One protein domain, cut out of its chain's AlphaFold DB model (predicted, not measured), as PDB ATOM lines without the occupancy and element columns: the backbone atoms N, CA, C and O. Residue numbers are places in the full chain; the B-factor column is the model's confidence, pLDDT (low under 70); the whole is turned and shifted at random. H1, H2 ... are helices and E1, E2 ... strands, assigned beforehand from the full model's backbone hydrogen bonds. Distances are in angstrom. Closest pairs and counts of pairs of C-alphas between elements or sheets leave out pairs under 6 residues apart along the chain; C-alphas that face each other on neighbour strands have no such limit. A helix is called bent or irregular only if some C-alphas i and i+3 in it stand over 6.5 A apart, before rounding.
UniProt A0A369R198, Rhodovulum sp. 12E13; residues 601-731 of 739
ATOM      1  N   ALA A 601     128.769 125.606 130.047       75.06
ATOM      2  CA  ALA A 601     127.620 126.391 129.614       75.06
ATOM      3  C   ALA A 601     126.478 125.486 129.113       75.06
ATOM      4  O   ALA A 601     125.327 125.911 129.057       75.06
ATOM      5  N   ARG A 602     126.783 124.230 128.760       78.56
ATOM      6  CA  ARG A 602     125.854 123.255 128.170       78.56
ATOM      7  C   ARG A 602     125.269 122.331 129.234       78.56
ATOM      8  O   ARG A 602     125.559 121.133 129.257       78.56
ATOM      9  N   LYS A 603     124.472 122.913 130.125       84.94
ATOM     10  CA  LYS A 603     123.712 122.186 131.150       84.94
ATOM     11  C   LYS A 603     122.399 121.632 130.580       84.94
ATOM     12  O   LYS A 603     121.872 122.160 129.604       84.94
ATOM     13  N   GLY A 604     121.872 120.589 131.212       89.12
ATOM     14  CA  GLY A 604     120.663 119.877 130.810       89.12
ATOM     15  C   GLY A 604     120.914 118.881 129.676       89.12
ATOM     16  O   GLY A 604     121.967 118.248 129.600       89.12
ATOM     17  N   GLY A 605     119.924 118.740 128.795       90.56
ATOM     18  CA  GLY A 605     119.953 117.804 127.675       90.56
ATOM     19  C   GLY A 605     119.572 116.382 128.074       90.56
ATOM     20  O   GLY A 605     118.683 116.178 128.907       90.56
ATOM     21  N   VAL A 606     120.235 115.395 127.472       92.00
ATOM     22  CA  VAL A 606     119.906 113.973 127.632       92.00
ATOM     23  C   VAL A 606     121.145 113.168 128.018       92.00
ATOM     24  O   VAL A 606     122.205 113.314 127.411       92.00
ATOM     25  N   ALA A 607     120.999 112.279 129.001       93.56
ATOM     26  CA  ALA A 607     121.981 111.255 129.327       93.56
ATOM     27  C   ALA A 607     121.416 109.867 129.002       93.56
ATOM     28  O   ALA A 607     120.423 109.428 129.580       93.56
ATOM     29  N   LEU A 608     122.063 109.185 128.062       93.00
ATOM     30  CA  LEU A 608     121.701 107.853 127.591       93.00
ATOM     31  C   LEU A 608     122.493 106.814 128.385       93.00
ATOM     32  O   LEU A 608     123.720 106.887 128.420       93.00
ATOM     33  N   ILE A 609     121.818 105.854 129.011       93.44
ATOM     34  CA  ILE A 609     122.428 104.823 129.856       93.44
ATOM     35  C   ILE A 609     122.237 103.457 129.200       93.44
ATOM     36  O   ILE A 609     121.106 103.041 128.957       93.44
ATOM     37  N   GLY A 610     123.327 102.742 128.936       90.25
ATOM     38  CA  GLY A 610     123.287 101.459 128.225       90.25
ATOM     39  C   GLY A 610     124.631 100.740 128.224       90.25
ATOM     40  O   GLY A 610     125.603 101.226 128.801       90.25
ATOM     41  N   ARG A 611     124.692  99.568 127.588       85.00
ATOM     42  CA  ARG A 611     125.898  98.712 127.588       85.00
ATOM     43  C   ARG A 611     126.900  99.020 126.473       85.00
ATOM     44  O   ARG A 611     128.068  98.678 126.617       85.00
ATOM     45  N   ASP A 612     126.458  99.633 125.376       78.00
ATOM     46  CA  ASP A 612     127.309  99.982 124.230       78.00
ATOM     47  C   ASP A 612     127.249 101.487 123.962       78.00
ATOM     48  O   ASP A 612     126.267 102.011 123.429       78.00
ATOM     49  N   ALA A 613     128.325 102.191 124.314       73.81
ATOM     50  CA  ALA A 613     128.409 103.635 124.137       73.81
ATOM     51  C   ALA A 613     128.238 104.093 122.677       73.81
ATOM     52  O   ALA A 613     127.681 105.165 122.438       73.81
ATOM     53  N   ALA A 614     128.705 103.304 121.703       71.31
ATOM     54  CA  ALA A 614     128.588 103.657 120.290       71.31
ATOM     55  C   ALA A 614     127.145 103.498 119.807       71.31
ATOM     56  O   ALA A 614     126.606 104.416 119.197       71.31
ATOM     57  N   ALA A 615     126.493 102.389 120.166       74.19
ATOM     58  CA  ALA A 615     125.085 102.181 119.838       74.19
ATOM     59  C   ALA A 615     124.184 103.266 120.455       74.19
ATOM     60  O   ALA A 615     123.252 103.745 119.811       74.19
ATOM     61  N   LEU A 616     124.484 103.707 121.683       78.75
ATOM     62  CA  LEU A 616     123.775 104.816 122.327       78.75
ATOM     63  C   LEU A 616     124.008 106.142 121.601       78.75
ATOM     64  O   LEU A 616     123.050 106.873 121.355       78.75
ATOM     65  N   ALA A 617     125.255 106.450 121.238       72.06
ATOM     66  CA  ALA A 617     125.597 107.674 120.514       72.06
ATOM     67  C   ALA A 617     124.956 107.735 119.113       72.06
ATOM     68  O   ALA A 617     124.629 108.821 118.643       72.06
ATOM     69  N   GLU A 618     124.742 106.583 118.475       75.75
ATOM     70  CA  GLU A 618     124.075 106.447 117.172       75.75
ATOM     71  C   GLU A 618     122.548 106.278 117.280       75.75
ATOM     72  O   GLU A 618     121.850 106.174 116.268       75.75
ATOM     73  N   SER A 619     122.000 106.247 118.497       77.06
ATOM     74  CA  SER A 619     120.573 106.018 118.712       77.06
ATOM     75  C   SER A 619     119.708 107.158 118.166       77.06
ATOM     76  O   SER A 619     120.110 108.323 118.110       77.06
ATOM     77  N   HIS A 620     118.455 106.841 117.830       80.62
ATOM     78  CA  HIS A 620     117.487 107.858 117.418       80.62
ATOM     79  C   HIS A 620     117.273 108.927 118.501       80.62
ATOM     80  O   HIS A 620     117.118 110.100 118.176       80.62
ATOM     81  N   ALA A 621     117.325 108.542 119.781       83.00
ATOM     82  CA  ALA A 621     117.227 109.468 120.906       83.00
ATOM     83  C   ALA A 621     118.407 110.454 120.949       83.00
ATOM     84  O   ALA A 621     118.191 111.651 121.136       83.00
ATOM     85  N   ALA A 622     119.638 109.974 120.714       80.00
ATOM     86  CA  ALA A 622     120.795 110.850 120.551       80.00
ATOM     87  C   ALA A 622     120.568 111.819 119.389       80.00
ATOM     88  O   ALA A 622     120.661 113.027 119.573       80.00
ATOM     89  N   TRP A 623     120.195 111.308 118.212       81.06
ATOM     90  CA  TRP A 623     119.946 112.142 117.037       81.06
ATOM     91  C   TRP A 623     118.883 113.221 117.289       81.06
ATOM     92  O   TRP A 623     119.126 114.388 116.992       81.06
ATOM     93  N   GLN A 624     117.740 112.869 117.882       82.19
ATOM     94  CA  GLN A 624     116.679 113.826 118.213       82.19
ATOM     95  C   GLN A 624     117.170 114.932 119.155       82.19
ATOM     96  O   GLN A 624     116.891 116.104 118.911       82.19
ATOM     97  N   ALA A 625     117.920 114.572 120.202       83.12
ATOM     98  CA  ALA A 625     118.484 115.539 121.138       83.12
ATOM     99  C   ALA A 625     119.465 116.493 120.435       83.12
ATOM    100  O   ALA A 625     119.339 117.708 120.571       83.12
ATOM    101  N   LEU A 626     120.373 115.966 119.605       80.25
ATOM    102  CA  LEU A 626     121.314 116.791 118.835       80.25
ATOM    103  C   LEU A 626     120.571 117.745 117.877       80.25
ATOM    104  O   LEU A 626     120.928 118.917 117.790       80.25
ATOM    105  N   GLN A 627     119.501 117.289 117.214       79.94
ATOM    106  CA  GLN A 627     118.676 118.132 116.333       79.94
ATOM    107  C   GLN A 627     117.914 119.229 117.086       79.94
ATOM    108  O   GLN A 627     117.634 120.285 116.522       79.94
ATOM    109  N   ALA A 628     117.601 118.998 118.360       83.56
ATOM    110  CA  ALA A 628     117.034 120.002 119.252       83.56
ATOM    111  C   ALA A 628     118.095 120.957 119.840       83.56
ATOM    112  O   ALA A 628     117.752 121.840 120.625       83.56
ATOM    113  N   GLY A 629     119.376 120.797 119.481       82.12
ATOM    114  CA  GLY A 629     120.490 121.552 120.060       82.12
ATOM    115  C   GLY A 629     120.790 121.170 121.512       82.12
ATOM    116  O   GLY A 629     121.453 121.921 122.228       82.12
ATOM    117  N   GLU A 630     120.291 120.021 121.969       85.31
ATOM    118  CA  GLU A 630     120.480 119.556 123.332       85.31
ATOM    119  C   GLU A 630     121.812 118.809 123.500       85.31
ATOM    120  O   GLU A 630     122.186 117.982 122.661       85.31
ATOM    121  N   PRO A 631     122.527 119.023 124.619       85.50
ATOM    122  CA  PRO A 631     123.715 118.245 124.935       85.50
ATOM    123  C   PRO A 631     123.373 116.762 125.123       85.50
ATOM    124  O   PRO A 631     122.494 116.416 125.910       85.50
ATOM    125  N   VAL A 632     124.120 115.881 124.456       85.62
ATOM    126  CA  VAL A 632     124.026 114.429 124.666       85.62
ATOM    127  C   VAL A 632     125.187 113.951 125.526       85.62
ATOM    128  O   VAL A 632     126.345 114.330 125.320       85.62
ATOM    129  N   ARG A 633     124.875 113.114 126.510       89.00
ATOM    130  CA  ARG A 633     125.826 112.396 127.359       89.00
ATOM    131  C   ARG A 633     125.531 110.908 127.285       89.00
ATOM    132  O   ARG A 633     124.383 110.503 127.135       89.00
ATOM    133  N   VAL A 634     126.569 110.096 127.401       88.69
ATOM    134  CA  VAL A 634     126.467 108.640 127.364       88.69
ATOM    135  C   VAL A 634     127.087 108.080 128.633       88.69
ATOM    136  O   VAL A 634     128.248 108.351 128.937       88.69
ATOM    137  N   ILE A 635     126.297 107.309 129.372       91.75
ATOM    138  CA  ILE A 635     126.710 106.561 130.554       91.75
ATOM    139  C   ILE A 635     126.763 105.088 130.161       91.75
ATOM    140  O   ILE A 635     125.747 104.396 130.116       91.75
ATOM    141  N   GLU A 636     127.963 104.617 129.849       87.81
ATOM    142  CA  GLU A 636     128.199 103.212 129.531       87.81
ATOM    143  C   GLU A 636     128.278 102.401 130.823       87.81
ATOM    144  O   GLU A 636     129.051 102.741 131.720       87.81
ATOM    145  N   VAL A 637     127.498 101.329 130.914       86.94
ATOM    146  CA  VAL A 637     127.435 100.452 132.082       86.94
ATOM    147  C   VAL A 637     128.055  99.101 131.748       86.94
ATOM    148  O   VAL A 637     127.523  98.321 130.959       86.94
ATOM    149  N   ASP A 638     129.164  98.801 132.415       78.69
ATOM    150  CA  ASP A 638     129.821  97.502 132.371       78.69
ATOM    151  C   ASP A 638     129.127  96.562 133.365       78.69
ATOM    152  O   ASP A 638     129.450  96.511 134.552       78.69
ATOM    153  N   ALA A 639     128.088  95.878 132.887       62.47
ATOM    154  CA  ALA A 639     127.302  94.934 133.674       62.47
ATOM    155  C   ALA A 639     127.855  93.505 133.523       62.47
ATOM    156  O   ALA A 639     127.154  92.588 133.080       62.47
ATOM    157  N   LEU A 640     129.128  93.329 133.885       56.09
ATOM    158  CA  LEU A 640     129.646  92.052 134.376       56.09
ATOM    159  C   LEU A 640     128.991  91.831 135.751       56.09
ATOM    160  O   LEU A 640     128.976  92.741 136.570       56.09
ATOM    161  N   ALA A 641     128.343  90.682 135.947       49.16
ATOM    162  CA  ALA A 641     127.405  90.389 137.037       49.16
ATOM    163  C   ALA A 641     127.734  91.041 138.404       49.16
ATOM    164  O   ALA A 641     128.870  90.995 138.870       49.16
ATOM    165  N   ALA A 642     126.710  91.623 139.043       54.78
ATOM    166  CA  ALA A 642     126.778  92.268 140.358       54.78
ATOM    167  C   ALA A 642     127.583  91.441 141.389       54.78
ATOM    168  O   ALA A 642     127.444  90.215 141.411       54.78
ATOM    169  N   PRO A 643     128.390  92.091 142.257       53.75
ATOM    170  CA  PRO A 643     128.241  93.481 142.720       53.75
ATOM    171  C   PRO A 643     129.134  94.551 142.055       53.75
ATOM    172  O   PRO A 643     129.014  95.720 142.409       53.75
ATOM    173  N   ASP A 644     129.982  94.221 141.077       65.31
ATOM    174  CA  ASP A 644     131.010  95.148 140.561       65.31
ATOM    175  C   ASP A 644     130.580  95.935 139.304       65.31
ATOM    176  O   ASP A 644     131.246  95.891 138.268       65.31
ATOM    177  N   THR A 645     129.472  96.686 139.361       81.75
ATOM    178  CA  THR A 645     129.044  97.478 138.191       81.75
ATOM    179  C   THR A 645     129.830  98.781 138.063       81.75
ATOM    180  O   THR A 645     129.823  99.618 138.968       81.75
ATOM    181  N   ILE A 646     130.476  98.992 136.913       84.44
ATOM    182  CA  ILE A 646     131.188 100.237 136.602       84.44
ATOM    183  C   ILE A 646     130.411 101.006 135.536       84.44
ATOM    184  O   ILE A 646     130.254 100.529 134.417       84.44
ATOM    185  N   ALA A 647     129.986 102.221 135.869       88.56
ATOM    186  CA  ALA A 647     129.403 103.164 134.925       88.56
ATOM    187  C   ALA A 647     130.443 104.219 134.515       88.56
ATOM    188  O   ALA A 647     131.201 104.703 135.359       88.56
ATOM    189  N   ARG A 648     130.511 104.584 133.232       88.50
ATOM    190  CA  ARG A 648     131.478 105.552 132.686       88.50
ATOM    191  C   ARG A 648     130.759 106.643 131.916       88.50
ATOM    192  O   ARG A 648     129.976 106.346 131.021       88.50
ATOM    193  N   LEU A 649     131.061 107.896 132.241       88.25
ATOM    194  CA  LEU A 649     130.517 109.049 131.540       88.25
ATOM    195  C   LEU A 649     131.413 109.423 130.370       88.25
ATOM    196  O   LEU A 649     132.607 109.672 130.533       88.25
ATOM    197  N   SER A 650     130.797 109.539 129.209       83.31
ATOM    198  CA  SER A 650     131.406 110.120 128.028       83.31
ATOM    199  C   SER A 650     130.453 111.128 127.409       83.31
ATOM    200  O   SER A 650     129.230 111.045 127.565       83.31
ATOM    201  N   SER A 651     131.006 112.104 126.703       74.06
ATOM    202  CA  SER A 651     130.209 112.985 125.865       74.06
ATOM    203  C   SER A 651     130.591 112.797 124.402       74.06
ATOM    204  O   SER A 651     131.699 113.184 124.014       74.06
ATOM    205  N   PRO A 652     129.689 112.231 123.580       66.00
ATOM    206  CA  PRO A 652     129.873 112.169 122.141       66.00
ATOM    207  C   PRO A 652     130.204 113.547 121.550       66.00
ATOM    208  O   PRO A 652     129.598 114.546 121.933       66.00
ATOM    209  N   GLY A 653     131.197 113.624 120.666       57.03
ATOM    210  CA  GLY A 653     131.640 114.855 120.007       57.03
ATOM    211  C   GLY A 653     132.360 115.885 120.886       57.03
ATOM    212  O   GLY A 653     132.639 116.975 120.398       57.03
ATOM    213  N   LEU A 654     132.652 115.588 122.162       61.25
ATOM    214  CA  LEU A 654     133.314 116.522 123.081       61.25
ATOM    215  C   LEU A 654     134.581 115.930 123.701       61.25
ATOM    216  O   LEU A 654     134.675 114.738 123.980       61.25
ATOM    217  N   LEU A 655     135.567 116.795 123.961       62.31
ATOM    218  CA  LEU A 655     136.844 116.400 124.571       62.31
ATOM    219  C   LEU A 655     136.683 115.945 126.025       62.31
ATOM    220  O   LEU A 655     137.495 115.187 126.528       62.31
ATOM    221  N   TRP A 656     135.637 116.377 126.710       74.25
ATOM    222  CA  TRP A 656     135.367 116.009 128.092       74.25
ATOM    223  C   TRP A 656     133.855 116.052 128.333       74.25
ATOM    224  O   TRP A 656     133.148 116.776 127.624       74.25
ATOM    225  N   PRO A 657     133.346 115.306 129.323       82.25
ATOM    226  CA  PRO A 657     134.053 114.327 130.162       82.25
ATOM    227  C   PRO A 657     134.383 113.008 129.432       82.25
ATOM    228  O   PRO A 657     133.652 112.604 128.530       82.25
ATOM    229  N   GLN A 658     135.490 112.360 129.817       81.25
ATOM    230  CA  GLN A 658     135.993 111.076 129.293       81.25
ATOM    231  C   GLN A 658     136.597 110.161 130.383       81.25
ATOM    232  O   GLN A 658     136.841 108.976 130.148       81.25
ATOM    233  N   ASN A 659     136.881 110.690 131.575       86.00
ATOM    234  CA  ASN A 659     137.569 109.986 132.661       86.00
ATOM    235  C   ASN A 659     136.670 109.726 133.877       86.00
ATOM    236  O   ASN A 659     137.050 108.930 134.743       86.00
ATOM    237  N   ILE A 660     135.496 110.361 133.949       89.50
ATOM    238  CA  ILE A 660     134.526 110.177 135.035       89.50
ATOM    239  C   ILE A 660     133.923 108.766 134.984       89.50
ATOM    240  O   ILE A 660     133.413 108.307 133.961       89.50
ATOM    241  N   SER A 661     133.991 108.068 136.114       90.00
ATOM    242  CA  SER A 661     133.379 106.757 136.314       90.00
ATOM    243  C   SER A 661     132.891 106.594 137.745       90.00
ATOM    244  O   SER A 661     133.444 107.221 138.652       90.00
ATOM    245  N   TRP A 662     131.924 105.703 137.927       90.56
ATOM    246  CA  TRP A 662     131.296 105.379 139.204       90.56
ATOM    247  C   TRP A 662     131.260 103.863 139.390       90.56
ATOM    248  O   TRP A 662     130.947 103.131 138.447       90.56
ATOM    249  N   ARG A 663     131.564 103.390 140.598       89.12
ATOM    250  CA  ARG A 663     131.327 102.015 141.032       89.12
ATOM    251  C   ARG A 663     129.979 101.949 141.730       89.12
ATOM    252  O   ARG A 663     129.820 102.477 142.821       89.12
ATOM    253  N   LEU A 664     128.990 101.338 141.100       86.69
ATOM    254  CA  LEU A 664     127.624 101.324 141.611       86.69
ATOM    255  C   LEU A 664     127.357 100.019 142.377       86.69
ATOM    256  O   LEU A 664     127.769  98.959 141.906       86.69
ATOM    257  N   PRO A 665     126.670 100.077 143.536       87.88
ATOM    258  CA  PRO A 665     125.956 101.240 144.083       87.88
ATOM    259  C   PRO A 665     126.794 102.180 144.980       87.88
ATOM    260  O   PRO A 665     126.272 103.203 145.414       87.88
ATOM    261  N   GLU A 666     128.062 101.867 145.269       88.44
ATOM    262  CA  GLU A 666     128.909 102.629 146.214       88.44
ATOM    263  C   GLU A 666     128.979 104.137 145.893       88.44
ATOM    264  O   GLU A 666     128.852 104.977 146.783       88.44
ATOM    265  N   ASP A 667     129.110 104.480 144.612       91.94
ATOM    266  CA  ASP A 667     129.311 105.840 144.109       91.94
ATOM    267  C   ASP A 667     128.006 106.534 143.668       91.94
ATOM    268  O   ASP A 667     128.056 107.548 142.967       91.94
ATOM    269  N   VAL A 668     126.826 106.043 144.071       92.19
ATOM    270  CA  VAL A 668     125.539 106.708 143.766       92.19
ATOM    271  C   VAL A 668     125.526 108.190 144.182       92.19
ATOM    272  O   VAL A 668     125.125 109.011 143.357       92.19
ATOM    273  N   PRO A 669     126.023 108.599 145.370       93.69
ATOM    274  CA  PRO A 669     126.079 110.018 145.729       93.69
ATOM    275  C   PRO A 669     126.925 110.863 144.762       93.69
ATOM    276  O   PRO A 669     126.564 112.002 144.461       93.69
ATOM    277  N   LEU A 670     128.027 110.307 144.244       92.69
ATOM    278  CA  LEU A 670     128.873 110.979 143.253       92.69
ATOM    279  C   LEU A 670     128.178 111.064 141.893       92.69
ATOM    280  O   LEU A 670     128.239 112.110 141.254       92.69
ATOM    281  N   LEU A 671     127.485 110.002 141.470       93.44
ATOM    282  CA  LEU A 671     126.664 110.016 140.259       93.44
ATOM    283  C   LEU A 671     125.595 111.111 140.342       93.44
ATOM    284  O   LEU A 671     125.458 111.902 139.414       93.44
ATOM    285  N   THR A 672     124.876 111.212 141.462       93.12
ATOM    286  CA  THR A 672     123.865 112.258 141.667       93.12
ATOM    287  C   THR A 672     124.472 113.661 141.607       93.12
ATOM    288  O   THR A 672     123.901 114.536 140.957       93.12
ATOM    289  N   ALA A 673     125.631 113.883 142.237       93.31
ATOM    290  CA  ALA A 673     126.322 115.171 142.194       93.31
ATOM    291  C   ALA A 673     126.785 115.537 140.774       93.31
ATOM    292  O   ALA A 673     126.567 116.662 140.326       93.31
ATOM    293  N   ASP A 674     127.357 114.582 140.038       93.88
ATOM    294  CA  ASP A 674     127.813 114.787 138.661       93.88
ATOM    295  C   ASP A 674     126.623 115.056 137.708       93.88
ATOM    296  O   ASP A 674     126.696 115.943 136.854       93.88
ATOM    297  N   LEU A 675     125.487 114.364 137.885       92.25
ATOM    298  CA  LEU A 675     124.243 114.638 137.150       92.25
ATOM    299  C   LEU A 675     123.658 116.020 137.484       92.25
ATOM    300  O   LEU A 675     123.136 116.696 136.598       92.25
ATOM    301  N   ALA A 676     123.768 116.470 138.736       92.56
ATOM    302  CA  ALA A 676     123.361 117.816 139.136       92.56
ATOM    303  C   ALA A 676     124.277 118.896 138.534       92.56
ATOM    304  O   ALA A 676     123.785 119.904 138.026       92.56
ATOM    305  N   ALA A 677     125.597 118.673 138.510       91.25
ATOM    306  CA  ALA A 677     126.559 119.572 137.865       91.25
ATOM    307  C   ALA A 677     126.291 119.713 136.356       91.25
ATOM    308  O   ALA A 677     126.393 120.808 135.801       91.25
ATOM    309  N   LEU A 678     125.850 118.622 135.722       89.56
ATOM    310  CA  LEU A 678     125.352 118.593 134.346       89.56
ATOM    311  C   LEU A 678     123.985 119.270 134.159       89.56
ATOM    312  O   LEU A 678     123.512 119.337 133.033       89.56
ATOM    313  N   GLY A 679     123.344 119.787 135.208       91.94
ATOM    314  CA  GLY A 679     122.042 120.449 135.128       91.94
ATOM    315  C   GLY A 679     120.854 119.498 135.021       91.94
ATOM    316  O   GLY A 679     119.880 119.843 134.362       91.94
ATOM    317  N   HIS A 680     120.938 118.324 135.653       93.12
ATOM    318  CA  HIS A 680     119.875 117.316 135.691       93.12
ATOM    319  C   HIS A 680     119.389 116.914 134.287       93.12
ATOM    320  O   HIS A 680     118.236 117.175 133.933       93.12
ATOM    321  N   PRO A 681     120.261 116.298 133.463       93.12
ATOM    322  CA  PRO A 681     119.855 115.833 132.143       93.12
ATOM    323  C   PRO A 681     118.722 114.807 132.263       93.12
ATOM    324  O   PRO A 681     118.651 114.049 133.234       93.12
ATOM    325  N   ARG A 682     117.864 114.745 131.245       95.44
ATOM    326  CA  ARG A 682     116.848 113.693 131.135       95.44
ATOM    327  C   ARG A 682     117.546 112.350 130.965       95.44
ATOM    328  O   ARG A 682     118.386 112.208 130.077       95.44
ATOM    329  N   LEU A 683     117.215 111.383 131.811       96.31
ATOM    330  CA  LEU A 683     117.858 110.073 131.804       96.31
ATOM    331  C   LEU A 683     117.040 109.110 130.943       96.31
ATOM    332  O   LEU A 683     115.878 108.863 131.252       96.31
ATOM    333  N   LEU A 684     117.650 108.561 129.890       95.06
ATOM    334  CA  LEU A 684     117.057 107.505 129.068       95.06
ATOM    335  C   LEU A 684     117.861 106.219 129.244       95.06
ATOM    336  O   LEU A 684     119.057 106.203 128.961       95.06
ATOM    337  N   VAL A 685     117.222 105.145 129.698       93.75
ATOM    338  CA  VAL A 685     117.893 103.892 130.076       93.75
ATOM    339  C   VAL A 685     117.489 102.755 129.146       93.75
ATOM    340  O   VAL A 685     116.311 102.556 128.851       93.75
ATOM    341  N   GLU A 686     118.468 101.976 128.702       91.25
ATOM    342  CA  GLU A 686     118.254 100.736 127.959       91.25
ATOM    343  C   GLU A 686     117.360  99.778 128.760       91.25
ATOM    344  O   GLU A 686     117.582  99.562 129.952       91.25
ATOM    345  N   ARG A 687     116.335  99.199 128.117       89.44
ATOM    346  CA  ARG A 687     115.277  98.436 128.805       89.44
ATOM    347  C   ARG A 687     115.835  97.330 129.709       89.44
ATOM    348  O   ARG A 687     115.376  97.180 130.840       89.44
ATOM    349  N   ASP A 688     116.877  96.640 129.256       87.81
ATOM    350  CA  ASP A 688     117.527  95.548 129.991       87.81
ATOM    351  C   ASP A 688     118.307  96.014 131.231       87.81
ATOM    352  O   ASP A 688     118.596  95.221 132.128       87.81
ATOM    353  N   LEU A 689     118.648  97.303 131.310       88.94
ATOM    354  CA  LEU A 689     119.285  97.914 132.475       88.94
ATOM    355  C   LEU A 689     118.284  98.577 133.425       88.94
ATOM    356  O   LEU A 689     118.681  98.966 134.521       88.94
ATOM    357  N   ALA A 690     117.004  98.683 133.064       90.06
ATOM    358  CA  ALA A 690     116.005  99.377 133.875       90.06
ATOM    359  C   ALA A 690     115.893  98.854 135.322       90.06
ATOM    360  O   ALA A 690     115.875  99.684 136.235       90.06
ATOM    361  N   PRO A 691     115.891  97.529 135.598       89.25
ATOM    362  CA  PRO A 691     115.853  97.036 136.979       89.25
ATOM    363  C   PRO A 691     117.077  97.474 137.792       89.25
ATOM    364  O   PRO A 691     116.967  97.812 138.969       89.25
ATOM    365  N   LEU A 692     118.245  97.494 137.146       87.38
ATOM    366  CA  LEU A 692     119.510  97.861 137.766       87.38
ATOM    367  C   LEU A 692     119.578  99.377 138.022       87.38
ATOM    368  O   LEU A 692     119.882  99.803 139.134       87.38
ATOM    369  N   ALA A 693     119.198 100.187 137.030       89.06
ATOM    370  CA  ALA A 693     119.114 101.640 137.142       89.06
ATOM    371  C   ALA A 693     118.095 102.087 138.199       89.06
ATOM    372  O   ALA A 693     118.378 103.011 138.960       89.06
ATOM    373  N   ALA A 694     116.952 101.400 138.320       90.81
ATOM    374  CA  ALA A 694     115.970 101.660 139.374       90.81
ATOM    375  C   ALA A 694     116.548 101.445 140.779       90.81
ATOM    376  O   ALA A 694     116.180 102.174 141.700       90.81
ATOM    377  N   GLY A 695     117.485 100.505 140.938       87.62
ATOM    378  CA  GLY A 695     118.210 100.291 142.191       87.62
ATOM    379  C   GLY A 695     119.170 101.428 142.565       87.62
ATOM    380  O   GLY A 695     119.462 101.602 143.744       87.62
ATOM    381  N   TRP A 696     119.652 102.209 141.592       87.06
ATOM    382  CA  TRP A 696     120.624 103.289 141.815       87.06
ATOM    383  C   TRP A 696     119.995 104.680 141.850       87.06
ATOM    384  O   TRP A 696     120.364 105.512 142.672       87.06
ATOM    385  N   LEU A 697     119.074 104.938 140.922       88.94
ATOM    386  CA  LEU A 697     118.484 106.251 140.668       88.94
ATOM    387  C   LEU A 697     117.060 106.363 141.228       88.94
ATOM    388  O   LEU A 697     116.557 107.465 141.422       88.94
ATOM    389  N   GLY A 698     116.412 105.227 141.497       89.50
ATOM    390  CA  GLY A 698     114.989 105.140 141.799       89.50
ATOM    391  C   GLY A 698     114.141 104.890 140.542       89.50
ATOM    392  O   GLY A 698     114.510 105.296 139.439       89.50
ATOM    393  N   PRO A 699     112.974 104.236 140.679       86.88
ATOM    394  CA  PRO A 699     112.164 103.772 139.545       86.88
ATOM    395  C   PRO A 699     111.479 104.890 138.742       86.88
ATOM    396  O   PRO A 699     110.927 104.616 137.686       86.88
ATOM    397  N   GLN A 700     111.474 106.127 139.246       89.62
ATOM    398  CA  GLN A 700     110.838 107.289 138.607       89.62
ATOM    399  C   GLN A 700     111.857 108.311 138.078       89.62
ATOM    400  O   GLN A 700     111.472 109.375 137.607       89.62
ATOM    401  N   ALA A 701     113.156 108.025 138.200       91.25
ATOM    402  CA  ALA A 701     114.216 108.977 137.872       91.25
ATOM    403  C   ALA A 701     114.663 108.931 136.400       91.25
ATOM    404  O   ALA A 701     115.522 109.719 136.005       91.25
ATOM    405  N   PHE A 702     114.125 108.010 135.599       94.94
ATOM    406  CA  PHE A 702     114.505 107.818 134.204       94.94
ATOM    407  C   PHE A 702     113.334 107.320 133.360       94.94
ATOM    408  O   PHE A 702     112.431 106.654 133.867       94.94
ATOM    409  N   ASP A 703     113.414 107.584 132.058       94.75
ATOM    410  CA  ASP A 703     112.555 106.980 131.046       94.75
ATOM    411  C   ASP A 703     113.300 105.847 130.329       94.75
ATOM    412  O   ASP A 703     114.531 105.763 130.339       94.75
ATOM    413  N   LEU A 704     112.557 104.949 129.686       92.62
ATOM    414  CA  LEU A 704     113.157 103.890 128.878       92.62
ATOM    415  C   LEU A 704     113.549 104.423 127.504       92.62
ATOM    416  O   LEU A 704     112.799 105.179 126.884       92.62
ATOM    417  N   LEU A 705     114.697 103.972 126.999       87.62
ATOM    418  CA  LEU A 705     115.049 104.174 125.601       87.62
ATOM    419  C   LEU A 705     113.953 103.554 124.717       87.62
ATOM    420  O   LEU A 705     113.597 102.387 124.925       87.62
ATOM    421  N   PRO A 706     113.401 104.308 123.749       74.62
ATOM    422  CA  PRO A 706     112.392 103.781 122.843       74.62
ATOM    423  C   PRO A 706     112.978 102.611 122.046       74.62
ATOM    424  O   PRO A 706     114.131 102.664 121.612       74.62
ATOM    425  N   GLU A 707     112.196 101.542 121.877       61.16
ATOM    426  CA  GLU A 707     112.629 100.372 121.111       61.16
ATOM    427  C   GLU A 707     113.006 100.775 119.687       61.16
ATOM    428  O   GLU A 707     112.318 101.576 119.050       61.16
ATOM    429  N   GLN A 708     114.102 100.196 119.185       53.75
ATOM    430  CA  GLN A 708     114.373 100.171 117.752       53.75
ATOM    431  C   GLN A 708     113.102  99.641 117.070       53.75
ATOM    432  O   GLN A 708     112.689  98.525 117.395       53.75
ATOM    433  N   PRO A 709     112.441 100.394 116.174       35.78
ATOM    434  CA  PRO A 709     111.326  99.831 115.438       35.78
ATOM    435  C   PRO A 709     111.841  98.635 114.631       35.78
ATOM    436  O   PRO A 709     112.693  98.783 113.754       35.78
ATOM    437  N   GLY A 710     111.334  97.446 114.963       35.50
ATOM    438  CA  GLY A 710     111.545  96.233 114.184       35.50
ATOM    439  C   GLY A 710     111.129  96.443 112.726       35.50
ATOM    440  O   GLY A 710     110.167  97.147 112.422       35.50
ATOM    441  N   GLU A 711     111.902  95.852 111.826       37.88
ATOM    442  CA  GLU A 711     111.821  95.928 110.368       37.88
ATOM    443  C   GLU A 711     110.384  95.915 109.799       37.88
ATOM    444  O   GLU A 711     109.708  94.893 109.805       37.88
ATOM    445  N   THR A 712     109.914  97.055 109.276       33.09
ATOM    446  CA  THR A 712     109.097  97.213 108.039       33.09
ATOM    447  C   THR A 712     108.672  98.673 107.849       33.09
ATOM    448  O   THR A 712     107.510  99.040 107.736       33.09
ATOM    449  N   SER A 713     109.664  99.539 107.702       31.08
ATOM    450  CA  SER A 713     109.606 100.552 106.655       31.08
ATOM    451  C   SER A 713     110.956 100.482 105.972       31.08
ATOM    452  O   SER A 713     111.986 100.506 106.643       31.08
ATOM    453  N   ALA A 714     110.983 100.368 104.649       34.97
ATOM    454  CA  ALA A 714     112.197 100.372 103.833       34.97
ATOM    455  C   ALA A 714     112.925 101.742 103.850       34.97
ATOM    456  O   ALA A 714     113.504 102.175 102.858       34.97
ATOM    457  N   ALA A 715     112.875 102.446 104.980       38.16
ATOM    458  CA  ALA A 715     113.388 103.774 105.204       38.16
ATOM    459  C   ALA A 715     113.570 104.029 106.717       38.16
ATOM    460  O   ALA A 715     112.887 104.887 107.254       38.16
ATOM    461  N   ALA A 716     114.504 103.345 107.396       39.78
ATOM    462  CA  ALA A 716     115.037 103.808 108.699       39.78
ATOM    463  C   ALA A 716     116.323 103.075 109.155       39.78
ATOM    464  O   ALA A 716     116.444 102.696 110.310       39.78
ATOM    465  N   GLY A 717     117.286 102.827 108.262       36.22
ATOM    466  CA  GLY A 717     118.645 102.432 108.675       36.22
ATOM    467  C   GLY A 717     119.552 103.661 108.855       36.22
ATOM    468  O   GLY A 717     119.085 104.785 108.662       36.22
ATOM    469  N   PRO A 718     120.873 103.505 109.072       39.31
ATOM    470  CA  PRO A 718     121.858 104.608 109.045       39.31
ATOM    471  C   PRO A 718     121.881 105.406 107.715       39.31
ATOM    472  O   PRO A 718     122.653 106.343 107.539       39.31
ATOM    473  N   SER A 719     120.997 105.065 106.772       43.09
ATOM    474  CA  SER A 719     120.653 105.781 105.551       43.09
ATOM    475  C   SER A 719     120.026 107.175 105.732       43.09
ATOM    476  O   SER A 719     120.046 107.928 104.759       43.09
ATOM    477  N   HIS A 720     119.527 107.543 106.923       38.75
ATOM    478  CA  HIS A 720     118.761 108.791 107.152       38.75
ATOM    479  C   HIS A 720     119.533 109.968 107.744       38.75
ATOM    480  O   HIS A 720     119.017 111.082 107.782       38.75
ATOM    481  N   LEU A 721     120.780 109.769 108.164       39.06
ATOM    482  CA  LEU A 721     121.659 110.893 108.485       39.06
ATOM    483  C   LEU A 721     122.054 111.583 107.168       39.06
ATOM    484  O   LEU A 721     122.516 110.877 106.267       39.06
ATOM    485  N   PRO A 722     121.905 112.912 106.996       41.00
ATOM    486  CA  PRO A 722     122.429 113.627 105.830       41.00
ATOM    487  C   PRO A 722     123.857 113.172 105.505       41.00
ATOM    488  O   PRO A 722     124.624 112.854 106.415       41.00
ATOM    489  N   ALA A 723     124.222 113.082 104.221       38.78
ATOM    490  CA  ALA A 723     125.547 112.594 103.820       38.78
ATOM    491  C   ALA A 723     126.686 113.381 104.498       38.78
ATOM    492  O   ALA A 723     127.726 112.808 104.791       38.78
ATOM    493  N   GLU A 724     126.442 114.650 104.834       37.62
ATOM    494  CA  GLU A 724     127.325 115.521 105.617       37.62
ATOM    495  C   GLU A 724     127.479 115.082 107.085       37.62
ATOM    496  O   GLU A 724     128.577 115.143 107.621       37.62
ATOM    497  N   LEU A 725     126.418 114.578 107.725       35.47
ATOM    498  CA  LEU A 725     126.429 114.051 109.100       35.47
ATOM    499  C   LEU A 725     127.045 112.652 109.171       35.47
ATOM    500  O   LEU A 725     127.762 112.343 110.114       35.47
ATOM    501  N   ARG A 726     126.833 111.823 108.145       37.25
ATOM    502  CA  ARG A 726     127.579 110.566 107.989       37.25
ATOM    503  C   ARG A 726     129.043 110.810 107.694       37.25
ATOM    504  O   ARG A 726     129.869 110.176 108.319       37.25
ATOM    505  N   ALA A 727     129.374 111.754 106.818       35.19
ATOM    506  CA  ALA A 727     130.753 112.164 106.594       35.19
ATOM    507  C   ALA A 727     131.367 112.805 107.849       35.19
ATOM    508  O   ALA A 727     132.543 112.600 108.090       35.19
ATOM    509  N   ALA A 728     130.598 113.498 108.693       32.91
ATOM    510  CA  ALA A 728     131.072 113.972 109.993       32.91
ATOM    511  C   ALA A 728     131.303 112.823 110.993       32.91
ATOM    512  O   ALA A 728     132.286 112.838 111.726       32.91
ATOM    513  N   CYS A 729     130.457 111.792 110.999       31.53
ATOM    514  CA  CYS A 729     130.660 110.603 111.833       31.53
ATOM    515  C   CYS A 729     131.770 109.666 111.297       31.53
ATOM    516  O   CYS A 729     132.487 109.059 112.090       31.53
ATOM    517  N   ASP A 730     131.944 109.583 109.972       31.97
ATOM    518  CA  ASP A 730     132.852 108.666 109.257       31.97
ATOM    519  C   ASP A 730     134.182 109.315 108.810       31.97
ATOM    520  O   ASP A 730     135.106 108.628 108.365       31.97
ATOM    521  N   ALA A 731     134.316 110.635 108.914       27.38
ATOM    522  CA  ALA A 731     135.558 111.362 108.683       27.38
ATOM    523  C   ALA A 731     135.923 112.136 109.949       27.38
ATOM    524  O   ALA A 731     135.558 113.289 110.131       27.38
TER     525      ALA A 731
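AT A GLANCE: This is residues 601 to 731 of the 739 residues of a protein of Rhodovulum sp. 12E13 (UniProt A0A369R198). A curled sheet of five strands makes the core, with H1 and H2 over one face and H3 and H4 over the other, and a long, loose tail leads from this body to a lone small helix, H5. In the tail, residues 709 to 715 stick out free. The printed part has 131 residues with five named helices and five named strands, in the order E1 H1 H2 E2 E3 E4 H3 E5 H4 H5; the class is mixed, helices and strands. The mixed sheet has the order E4 E3 E2 E1 E5, with E3 antiparallel to its neighbours E2 and E4 and the other neighbour pairs parallel. The whole is compact, with a radius of gyration of the C-alphas of 15.1 A and spans of 44 by 35 by 24 A.

HOW THE PARTS SIT: E1, residues 606 to 610, is an inner strand of the sheet. H1, residues 613 to 617, is on the sheet at a height of 8.3 A, only just over E1, on which 3 of its 5 C-alphas fall. H2, residues 620 to 627, is on the same face at a height of 8.4 A, over E1 and along the strands, at 24 degrees to E1 on the local plane; its closest C-alphas to E1 are those of Ala 625 and Val 606, 6.8 A apart. E2, residues 632 to 638, is parallel to E1, with N 633 and O 606 at 2.8 A, within hydrogen-bond range. E1, H1, H2 and E2 form a strand-helix-strand unit, two parallel neighbour strands joined through helices, with a right-handed crossover. E3, residues 645 to 650, is antiparallel to E2, with N 648 and O 636 at 2.8 A. E4, residues 661 to 664, is an edge strand antiparallel to E3, with N 662 and O 647 at 2.8 A. E2 and E3 form a hairpin, as do E3 and E4, and the three make a meander, each strand the antiparallel neighbour of the one before. H3, residues 668 to 677, is on the opposite face from H1 and H2 at a height of 8.3 A, over none of the strands, but only just: 2 of its C-alphas fall on E4. E5, residues 682 to 685, is the other edge strand, parallel to E1, with N 609 and O 684 at 2.8 A. H4, residues 687 to 697, is on the sheet at a height of 6.7 A, over E1 and across the strands, at 72 degrees to E1 on the local plane. H3 and H4 are close but not clearly touching, about perpendicular at 86 degrees; their closest C-alphas, of Val 668 and Trp 696, are 6.3 A apart. With H3 and H4 on one face and H2 on the other, the sheet and helices form three layers. Residues 684 to 685 of E5 pair in parallel with residues 703 to 704. H5, residues 723 to 730, is not on the sheet and is apart from H4. Every O i to N i+4 pair is within hydrogen-bond range in H1, H2, H3 and H5, and 5 of 7 are in H4.

IN THESE COORDINATES: E1 begins at C-alpha 606, (119.906, 113.973, 127.632). E2 measures 19.5 A from first to last C-alpha and E3 16.4 A. H3 measures 14.2 A and H4 14.6 A; H4 is irregular, with C-alphas 688 and 691 7.3 A apart. H4 ends at C-alpha 697, (118.484, 106.251, 140.668), and H5 ends at C-alpha 730, (132.852, 108.666, 109.257).

THE WHOLE: The two C-alphas farthest apart, of Glu 666 and Ala 714, are 45.6 A apart. The printed part has no cut. The sheet is strongly twisted, with C-alphas up to 5.4 A off its best plane. The link from H4 to H5, residues 698 to 722, is long. The pLDDT is under 70 in residues 639 to 644, 652 to 655 and 707 to 731, and the mean of the printed part is 75.3.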